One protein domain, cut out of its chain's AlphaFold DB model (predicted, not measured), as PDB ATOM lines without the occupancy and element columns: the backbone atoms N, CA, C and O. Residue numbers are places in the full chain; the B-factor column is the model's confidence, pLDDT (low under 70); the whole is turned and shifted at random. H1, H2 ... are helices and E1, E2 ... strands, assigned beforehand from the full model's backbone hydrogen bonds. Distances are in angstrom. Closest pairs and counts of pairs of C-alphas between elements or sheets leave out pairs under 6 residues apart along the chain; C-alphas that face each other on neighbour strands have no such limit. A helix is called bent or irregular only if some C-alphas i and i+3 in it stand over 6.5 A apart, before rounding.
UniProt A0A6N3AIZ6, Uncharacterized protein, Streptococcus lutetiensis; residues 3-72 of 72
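AT A GLANCE: This is residues 3 to 72 of the 72 residues of an uncharacterized protein of Streptococcus lutetiensis (UniProt A0A6N3AIZ6). A small three-stranded sheet at one end is joined to a helical part at the other, where H2 and H4 pack crosswise and the short H3 with its following loop lies at the far end. The short H1 grazes the sheet at the end away from the other helices, and the links E2 to H2 and H4 to E3 join the two parts. The printed part has 70 residues, with four named helices and three named strands in the order H1 E1 E2 H2 H3 H4 E3; the sheet runs E1 E2 E3, antiparallel throughout, and the class is mixed, helices and strands. The whole is only just loose, close to compact, with a radius of gyration of the C-alphas of 13.4 A and spans of 36 by 25 by 18 A.

HOW THE PARTS SIT: The inner strand E2, residues 17 to 21, forms a hairpin with the edge strand E1, residues 12 to 14; they are antiparallel at 155 degrees, with N 14 and O 17 within hydrogen-bond range at 2.8 A and N 12 and O 19 at 3.0 A. The other edge strand, E3, residues 69 to 71, is antiparallel to E2 at 150 degrees, with N 70 and O 20 within hydrogen-bond range at 2.8 A. The pairing is staggered: E2 pairs with E1 over residues 17 to 19 and with E3 over residues 19 to 21. H1, residues 3 to 8, is on the sheet but only grazes it with residues 5 to 7; the closest C-alphas of H1 and E1 are those of Leu 6 and Leu 12, 6.8 A apart. H2, residues 24 to 34, and H4, residues 50 to 61, are not on the sheet. H2 and H4 touch, with the closest C-alphas, those of Ala 27 and Lys 54, 5.7 A apart; their lines are only just about perpendicular, at 70.4 degrees. H3, residues 37 to 40, is close to H2 but not clearly touching, with the closest C-alphas, those of Thr 34 and Thr 40, 6.3 A apart. H3 and H4 are apart. In H1 and H4 every O i to N i+4 pair is within hydrogen-bond range, in H2 5 of 7 are, and H3 is too short for such a pair.

IN THESE COORDINATES: E2 measures 13.1 A from first to last C-alpha, beginning at C-alpha 17 (133.073, 147.070, 127.752); E1 and E3 measure 6.3 A and 6.6 A. H4 measures 15.4 A and ends at C-alpha 61 (149.995, 154.334, 132.379). H2 measures 14.8 A and is irregular, with C-alphas 25 and 28 7.2 A apart. H1, 8.9 A, begins at C-alpha 3 (142.863, 155.158, 118.513), and H3 measures 5.1 A.

THE WHOLE: The two C-alphas farthest apart, those of Lys 4 and Ile 37, are 37.1 A apart. The printed part has no cut and no long link; the links H3 to H4, 9 residues, and H4 to E3, 7 residues, are short. The mean pLDDT of the printed part is 94.9, and no printed residue is under 70.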
ATOM      1  N   GLU A   3     142.053 154.044 117.987       87.69
ATOM      2  CA  GLU A   3     142.863 155.158 118.513       87.69
ATOM      3  C   GLU A   3     142.275 156.550 118.245       87.69
ATOM      4  O   GLU A   3     142.537 157.489 118.992       87.69
ATOM      5  N   LYS A   4     141.517 156.716 117.152       90.50
ATOM      6  CA  LYS A   4     140.827 157.978 116.869       90.50
ATOM      7  C   LYS A   4     139.706 158.194 117.887       90.50
ATOM      8  O   LYS A   4     139.672 159.247 118.507       90.50
ATOM      9  N   GLU A   5     138.880 157.172 118.095       91.94
ATOM     10  CA  GLU A   5     137.770 157.209 119.053       91.94
ATOM     11  C   GLU A   5     138.276 157.492 120.476       91.94
ATOM     12  O   GLU A   5     137.759 158.374 121.148       91.94
ATOM     13  N   LEU A   6     139.366 156.837 120.897       90.50
ATOM     14  CA  LEU A   6     139.985 157.060 122.212       90.50
ATOM     15  C   LEU A   6     140.541 158.483 122.404       90.50
ATOM     16  O   LEU A   6     140.654 158.949 123.530       90.50
ATOM     17  N   ARG A   7     140.915 159.191 121.329       87.88
ATOM     18  CA  ARG A   7     141.338 160.602 121.428       87.88
ATOM     19  C   ARG A   7     140.163 161.562 121.540       87.88
ATOM     20  O   ARG A   7     140.312 162.626 122.131       87.88
ATOM     21  N   GLU A   8     139.051 161.232 120.897       90.12
ATOM     22  CA  GLU A   8     137.882 162.110 120.794       90.12
ATOM     23  C   GLU A   8     136.930 161.931 121.985       90.12
ATOM     24  O   GLU A   8     136.178 162.850 122.309       90.12
ATOM     25  N   HIS A   9     137.013 160.791 122.678       89.00
ATOM     26  CA  HIS A   9     136.134 160.426 123.782       89.00
ATOM     27  C   HIS A   9     136.929 160.029 125.030       89.00
ATOM     28  O   HIS A   9     137.751 159.119 125.000       89.00
ATOM     29  N   SER A  10     136.636 160.686 126.154       84.75
ATOM     30  CA  SER A  10     137.178 160.328 127.471       84.75
ATOM     31  C   SER A  10     136.553 159.060 128.054       84.75
ATOM     32  O   SER A  10     137.118 158.471 128.965       84.75
ATOM     33  N   GLU A  11     135.398 158.644 127.544       92.88
ATOM     34  CA  GLU A  11     134.731 157.397 127.905       92.88
ATOM     35  C   GLU A  11     134.262 156.736 126.616       92.88
ATOM     36  O   GLU A  11     133.589 157.375 125.803       92.88
ATOM     37  N   LEU A  12     134.642 155.478 126.403       94.44
ATOM     38  CA  LEU A  12     134.304 154.765 125.179       94.44
ATOM     39  C   LEU A  12     133.632 153.437 125.512       94.44
ATOM     40  O   LEU A  12     134.272 152.494 125.975       94.44
ATOM     41  N   GLU A  13     132.334 153.362 125.239       93.62
ATOM     42  CA  GLU A  13     131.585 152.115 125.314       93.62
ATOM     43  C   GLU A  13     131.767 151.328 124.011       93.62
ATOM     44  O   GLU A  13     131.444 151.797 122.917       93.62
ATOM     45  N   ILE A  14     132.299 150.112 124.121       90.06
ATOM     46  CA  ILE A  14     132.414 149.175 123.007       90.06
ATOM     47  C   ILE A  14     131.774 147.847 123.384       90.06
ATOM     48  O   ILE A  14     132.273 147.095 124.219       90.06
ATOM     49  N   TRP A  15     130.684 147.508 122.696       88.69
ATOM     50  CA  TRP A  15     129.957 146.247 122.860       88.69
ATOM     51  C   TRP A  15     129.447 146.015 124.292       88.69
ATOM     52  O   TRP A  15     128.297 146.306 124.585       88.69
ATOM     53  N   ARG A  16     130.282 145.424 125.155       93.00
ATOM     54  CA  ARG A  16     130.008 145.081 126.560       93.00
ATOM     55  C   ARG A  16     131.083 145.624 127.508       93.00
ATOM     56  O   ARG A  16     131.172 145.157 128.638       93.00
ATOM     57  N   LEU A  17     131.948 146.508 127.017       93.31
ATOM     58  CA  LEU A  17     133.073 147.070 127.752       93.31
ATOM     59  C   LEU A  17     132.932 148.584 127.807       93.31
ATOM     60  O   LEU A  17     132.618 149.209 126.793       93.31
ATOM     61  N   LEU A  18     133.255 149.153 128.961       94.69
ATOM     62  CA  LEU A  18     133.500 150.576 129.111       94.69
ATOM     63  C   LEU A  18     135.005 150.800 129.261       94.69
ATOM     64  O   LEU A  18     135.640 150.223 130.145       94.69
ATOM     65  N   LEU A  19     135.577 151.619 128.380       95.00
ATOM     66  CA  LEU A  19     136.975 152.025 128.440       95.00
ATOM     67  C   LEU A  19     137.086 153.430 129.025       95.00
ATOM     68  O   LEU A  19     136.500 154.370 128.486       95.00
ATOM     69  N   LEU A  20     137.894 153.565 130.077       95.06
ATOM     70  CA  LEU A  20     138.232 154.844 130.704       95.06
ATOM     71  C   LEU A  20     139.755 155.024 130.738       95.06
ATOM     72  O   LEU A  20     140.460 154.065 131.068       95.06
ATOM     73  N   PRO A  21     140.298 156.207 130.404       95.19
ATOM     74  CA  PRO A  21     141.724 156.462 130.519       95.19
ATOM     75  C   PRO A  21     142.120 156.407 131.992       95.19
ATOM     76  O   PRO A  21     141.440 156.965 132.850       95.19
ATOM     77  N   VAL A  22     143.248 155.764 132.285       96.06
ATOM     78  CA  VAL A  22     143.842 155.849 133.619       96.06
ATOM     79  C   VAL A  22     144.375 157.262 133.813       96.06
ATOM     80  O   VAL A  22     145.064 157.803 132.949       96.06
ATOM     81  N   THR A  23     144.081 157.853 134.962       96.06
ATOM     82  CA  THR A  23     144.483 159.208 135.338       96.06
ATOM     83  C   THR A  23     145.160 159.217 136.705       96.06
ATOM     84  O   THR A  23     145.133 158.249 137.462       96.06
ATOM     85  N   MET A  24     145.746 160.357 137.079       97.50
ATOM     86  CA  MET A  24     146.319 160.512 138.419       97.50
ATOM     87  C   MET A  24     145.255 160.475 139.534       97.50
ATOM     88  O   MET A  24     145.583 160.202 140.691       97.50
ATOM     89  N   ALA A  25     143.979 160.713 139.208       96.94
ATOM     90  CA  ALA A  25     142.884 160.595 140.170       96.94
ATOM     91  C   ALA A  25     142.693 159.147 140.655       96.94
ATOM     92  O   ALA A  25     142.268 158.932 141.791       96.94
ATOM     93  N   ASP A  26     143.108 158.164 139.851       97.25
ATOM     94  CA  ASP A  26     142.993 156.741 140.172       97.25
ATOM     95  C   ASP A  26     144.011 156.272 141.215       97.25
ATOM     96  O   ASP A  26     143.894 155.159 141.722       97.25
ATOM     97  N   ALA A  27     144.984 157.110 141.600       98.19
ATOM     98  CA  ALA A  27     146.061 156.730 142.516       98.19
ATOM     99  C   ALA A  27     145.554 156.118 143.827       98.19
ATOM    100  O   ALA A  27     146.122 155.137 144.300       98.19
ATOM    101  N   LYS A  28     144.475 156.657 144.410       98.12
ATOM    102  CA  LYS A  28     143.915 156.127 145.666       98.12
ATOM    103  C   LYS A  28     143.313 154.736 145.480       98.12
ATOM    104  O   LYS A  28     143.601 153.843 146.272       98.12
ATOM    105  N   THR A  29     142.505 154.559 144.440       97.00
ATOM    106  CA  THR A  29     141.854 153.279 144.131       97.00
ATOM    107  C   THR A  29     142.886 152.232 143.728       97.00
ATOM    108  O   THR A  29     142.861 151.112 144.231       97.00
ATOM    109  N   MET A  30     143.851 152.615 142.889       96.69
ATOM    110  CA  MET A  30     144.952 151.747 142.494       96.69
ATOM    111  C   MET A  30     145.798 151.350 143.704       96.69
ATOM    112  O   MET A  30     146.089 150.172 143.844       96.69
ATOM    113  N   PHE A  31     146.117 152.273 144.619       98.31
ATOM    114  CA  PHE A  31     146.879 151.950 145.829       98.31
ATOM    115  C   PHE A  31     146.131 150.976 146.740       98.31
ATOM    116  O   PHE A  31     146.740 150.047 147.260       98.31
ATOM    117  N   ALA A  32     144.815 151.128 146.907       98.06
ATOM    118  CA  ALA A  32     144.017 150.177 147.681       98.06
ATOM    119  C   ALA A  32     144.110 148.747 147.112       98.06
ATOM    120  O   ALA A  32     144.158 147.788 147.873       98.06
ATOM    121  N   TYR A  33     144.195 148.606 145.785       96.19
ATOM    122  CA  TYR A  33     144.401 147.316 145.126       96.19
ATOM    123  C   TYR A  33     145.852 146.823 145.224       96.19
ATOM    124  O   TYR A  33     146.087 145.670 145.580       96.19
ATOM    125  N   THR A  34     146.827 147.683 144.909       97.25
ATOM    126  CA  THR A  34     148.240 147.300 144.777       97.25
ATOM    127  C   THR A  34     148.997 147.228 146.096       97.25
ATOM    128  O   THR A  34     150.112 146.718 146.106       97.25
ATOM    129  N   SER A  35     148.440 147.738 147.196       97.88
ATOM    130  CA  SER A  35     149.041 147.608 148.531       97.88
ATOM    131  C   SER A  35     148.740 146.268 149.205       97.88
ATOM    132  O   SER A  35     149.425 145.896 150.157       97.88
ATOM    133  N   ASP A  36     147.759 145.517 148.702       98.19
ATOM    134  CA  ASP A  36     147.453 144.175 149.190       98.19
ATOM    135  C   ASP A  36     148.345 143.136 148.499       98.19
ATOM    136  O   ASP A  36     148.241 142.888 147.294       98.19
ATOM    137  N   ILE A  37     149.212 142.492 149.281       97.69
ATOM    138  CA  ILE A  37     150.134 141.470 148.785       97.69
ATOM    139  C   ILE A  37     149.411 140.286 148.137       97.69
ATOM    140  O   ILE A  37     149.945 139.691 147.204       97.69
ATOM    141  N   GLU A  38     148.190 139.956 148.559       98.06
ATOM    142  CA  GLU A  38     147.439 138.851 147.962       98.06
ATOM    143  C   GLU A  38     147.052 139.143 146.507       98.06
ATOM    144  O   GLU A  38     147.049 138.221 145.684       98.06
ATOM    145  N   ASN A  39     146.824 140.416 146.166       97.44
ATOM    146  CA  ASN A  39     146.535 140.863 144.801       97.44
ATOM    147  C   ASN A  39     147.790 140.887 143.919       97.44
ATOM    148  O   ASN A  39     147.697 140.702 142.704       97.44
ATOM    149  N   THR A  40     148.967 141.124 144.505       96.88
ATOM    150  CA  THR A  40     150.188 141.381 143.729       96.88
ATOM    151  C   THR A  40     151.199 140.234 143.745       96.88
ATOM    152  O   THR A  40     152.068 140.203 142.874       96.88
ATOM    153  N   LYS A  41     151.070 139.250 144.648       96.69
ATOM    154  CA  LYS A  41     152.063 138.181 144.917       96.69
ATOM    155  C   LYS A  41     152.596 137.422 143.698       96.69
ATOM    156  O   LYS A  41     153.707 136.905 143.753       96.69
ATOM    157  N   TRP A  42     151.831 137.348 142.608       96.81
ATOM    158  CA  TRP A  42     152.231 136.655 141.376       96.81
ATOM    159  C   TRP A  42     152.660 137.586 140.235       96.81
ATOM    160  O   TRP A  42     153.127 137.101 139.208       96.81
ATOM    161  N   GLY A  43     152.476 138.899 140.383       95.12
ATOM    162  CA  GLY A  43     152.694 139.876 139.317       95.12
ATOM    163  C   GLY A  43     153.807 140.877 139.614       95.12
ATOM    164  O   GLY A  43     154.672 141.091 138.769       95.12
ATOM    165  N   PHE A  44     153.776 141.513 140.786       93.75
ATOM    166  CA  PHE A  44     154.684 142.606 141.144       93.75
ATOM    167  C   PHE A  44     154.728 142.840 142.671       93.75
ATOM    168  O   PHE A  44     153.828 142.408 143.393       93.75
ATOM    169  N   PRO A  45     155.767 143.507 143.205       96.31
ATOM    170  CA  PRO A  45     155.813 143.871 144.622       96.31
ATOM    171  C   PRO A  45     154.638 144.772 145.017       96.31
ATOM    172  O   PRO A  45     154.270 145.662 144.257       96.31
ATOM    173  N   ALA A  46     154.060 144.553 146.200       97.81
ATOM    174  CA  ALA A  46     152.982 145.404 146.697       97.81
ATOM    175  C   ALA A  46     153.488 146.835 146.937       97.81
ATOM    176  O   ALA A  46     154.536 147.027 147.565       97.81
ATOM    177  N   ASN A  47     152.726 147.828 146.481       97.81
ATOM    178  CA  ASN A  47     153.062 149.234 146.683       97.81
ATOM    179  C   ASN A  47     152.944 149.584 148.171       97.81
ATOM    180  O   ASN A  47     151.951 149.263 148.821       97.81
ATOM    181  N   GLN A  48     153.925 150.307 148.702       98.19
ATOM    182  CA  GLN A  48     153.996 150.668 150.120       98.19
ATOM    183  C   GLN A  48     153.435 152.061 150.400       98.19
ATOM    184  O   GLN A  48     153.001 152.356 151.513       98.19
ATOM    185  N   THR A  49     153.439 152.942 149.396       98.38
ATOM    186  CA  THR A  49     152.951 154.315 149.550       98.38
ATOM    187  C   THR A  49     152.074 154.754 148.385       98.38
ATOM    188  O   THR A  49     152.178 154.271 147.252       98.38
ATOM    189  N   ILE A  50     151.229 155.750 148.653       98.19
ATOM    190  CA  ILE A  50     150.462 156.415 147.600       98.19
ATOM    191  C   ILE A  50     151.385 157.075 146.565       98.19
ATOM    192  O   ILE A  50     151.055 157.098 145.385       98.19
ATOM    193  N   GLU A  51     152.554 157.570 146.982       98.44
ATOM    194  CA  GLU A  51     153.505 158.245 146.095       98.44
ATOM    195  C   GLU A  51     154.174 157.267 145.126       98.44
ATOM    196  O   GLU A  51     154.267 157.536 143.933       98.44
ATOM    197  N   GLU A  52     154.534 156.076 145.605       98.00
ATOM    198  CA  GLU A  52     154.982 154.979 144.744       98.00
ATOM    199  C   GLU A  52     153.920 154.616 143.698       98.00
ATOM    200  O   GLU A  52     154.230 154.446 142.520       98.00
ATOM    201  N   THR A  53     152.646 154.587 144.093       98.25
ATOM    202  CA  THR A  53     151.544 154.313 143.159       98.25
ATOM    203  C   THR A  53     151.393 155.406 142.107       98.25
ATOM    204  O   THR A  53     151.205 155.095 140.932       98.25
ATOM    205  N   LYS A  54     151.526 156.684 142.482       98.50
ATOM    206  CA  LYS A  54     151.535 157.787 141.509       98.50
ATOM    207  C   LYS A  54     152.696 157.664 140.526       98.50
ATOM    208  O   LYS A  54     152.477 157.812 139.326       98.50
ATOM    209  N   ASN A  55     153.888 157.318 141.014       98.06
ATOM    210  CA  ASN A  55     155.053 157.083 140.162       98.06
ATOM    211  C   ASN A  55     154.794 155.935 139.176       98.06
ATOM    212  O   ASN A  55     155.186 156.021 138.014       98.06
ATOM    213  N   VAL A  56     154.108 154.872 139.603       96.94
ATOM    214  CA  VAL A  56     153.693 153.781 138.708       96.94
ATOM    215  C   VAL A  56     152.691 154.276 137.656       96.94
ATOM    216  O   VAL A  56     152.859 153.975 136.472       96.94
ATOM    217  N   ILE A  57     151.685 155.065 138.044       98.00
ATOM    218  CA  ILE A  57     150.714 155.655 137.105       98.00
ATOM    219  C   ILE A  57     151.431 156.499 136.049       98.00
ATOM    220  O   ILE A  57     151.246 156.275 134.853       98.00
ATOM    221  N   GLU A  58     152.306 157.406 136.471       97.75
ATOM    222  CA  GLU A  58     153.066 158.267 135.564       97.75
ATOM    223  C   GLU A  58     153.927 157.451 134.588       97.75
ATOM    224  O   GLU A  58     153.818 157.595 133.369       97.75
ATOM    225  N   ASN A  59     154.737 156.530 135.114       96.50
ATOM    226  CA  ASN A  59     155.757 155.845 134.322       96.50
ATOM    227  C   ASN A  59     155.220 154.706 133.447       96.50
ATOM    228  O   ASN A  59     155.862 154.354 132.453       96.50
ATOM    229  N   PHE A  60     154.069 154.116 133.781       95.06
ATOM    230  CA  PHE A  60     153.519 152.978 133.036       95.06
ATOM    231  C   PHE A  60     152.219 153.291 132.303       95.06
ATOM    232  O   PHE A  60     152.030 152.809 131.182       95.06
ATOM    233  N   TYR A  61     151.334 154.084 132.909       96.00
ATOM    234  CA  TYR A  61     149.995 154.334 132.379       96.00
ATOM    235  C   TYR A  61     149.923 155.638 131.589       96.00
ATOM    236  O   TYR A  61     149.240 155.667 130.574       96.00
ATOM    237  N   LEU A  62     150.680 156.670 131.974       95.69
ATOM    238  CA  LEU A  62     150.658 157.987 131.319       95.69
ATOM    239  C   LEU A  62     151.841 158.234 130.370       95.69
ATOM    240  O   LEU A  62     151.943 159.294 129.761       95.69
ATOM    241  N   LYS A  63     152.730 157.249 130.196       95.06
ATOM    242  CA  LYS A  63     153.968 157.392 129.408       95.06
ATOM    243  C   LYS A  63     153.747 157.696 127.919       95.06
ATOM    244  O   LYS A  63     154.661 158.170 127.249       95.06
ATOM    245  N   SER A  64     152.572 157.382 127.378       92.12
ATOM    246  CA  SER A  64     152.234 157.640 125.972       92.12
ATOM    247  C   SER A  64     151.137 158.704 125.861       92.12
ATOM    248  O   SER A  64     150.348 158.820 126.794       92.12
ATOM    249  N   PRO A  65     151.024 159.442 124.736       89.06
ATOM    250  CA  PRO A  65     150.026 160.507 124.585       89.06
ATOM    251  C   PRO A  65     148.574 160.065 124.804       89.06
ATOM    252  O   PRO A  65     147.759 160.857 125.258       89.06
ATOM    253  N   LEU A  66     148.251 158.810 124.474       90.94
ATOM    254  CA  LEU A  66     146.933 158.220 124.721       90.94
ATOM    255  C   LEU A  66     146.810 157.569 126.102       90.94
ATOM    256  O   LEU A  66     145.704 157.262 126.533       90.94
ATOM    257  N   GLY A  67     147.932 157.339 126.779       93.75
ATOM    258  CA  GLY A  67     147.995 156.584 128.016       93.75
ATOM    259  C   GLY A  67     147.536 155.130 127.866       93.75
ATOM    260  O   GLY A  67     147.574 154.539 126.784       93.75
ATOM    261  N   ARG A  68     147.131 154.533 128.985       94.62
ATOM    262  CA  ARG A  68     146.481 153.220 129.063       94.62
ATOM    263  C   ARG A  68     145.062 153.393 129.591       94.62
ATOM    264  O   ARG A  68     144.803 154.306 130.366       94.62
ATOM    265  N   TYR A  69     144.185 152.472 129.211       94.25
ATOM    266  CA  TYR A  69     142.778 152.485 129.594       94.25
ATOM    267  C   TYR A  69     142.477 151.322 130.535       94.25
ATOM    268  O   TYR A  69     142.989 150.215 130.345       94.25
ATOM    269  N   GLY A  70     141.660 151.588 131.548       93.12
ATOM    270  CA  GLY A  70     140.998 150.568 132.344       93.12
ATOM    271  C   GLY A  70     139.754 150.047 131.628       93.12
ATOM    272  O   GLY A  70     139.120 150.772 130.860       93.12
ATOM    273  N   ILE A  71     139.422 148.786 131.894       93.00
ATOM    274  CA  ILE A  71     138.122 148.195 131.569       93.00
ATOM    275  C   ILE A  71     137.305 148.215 132.859       93.00
ATOM    276  O   ILE A  71     137.805 147.746 133.885       93.00
ATOM    277  N   VAL A  72     136.090 148.759 132.795       84.50
ATOM    278  CA  VAL A  72     135.151 148.862 133.925       84.50
ATOM    279  C   VAL A  72     133.997 147.885 133.763       84.50
ATOM    280  O   VAL A  72     133.516 147.731 132.616       84.50
TER     281      VAL A  72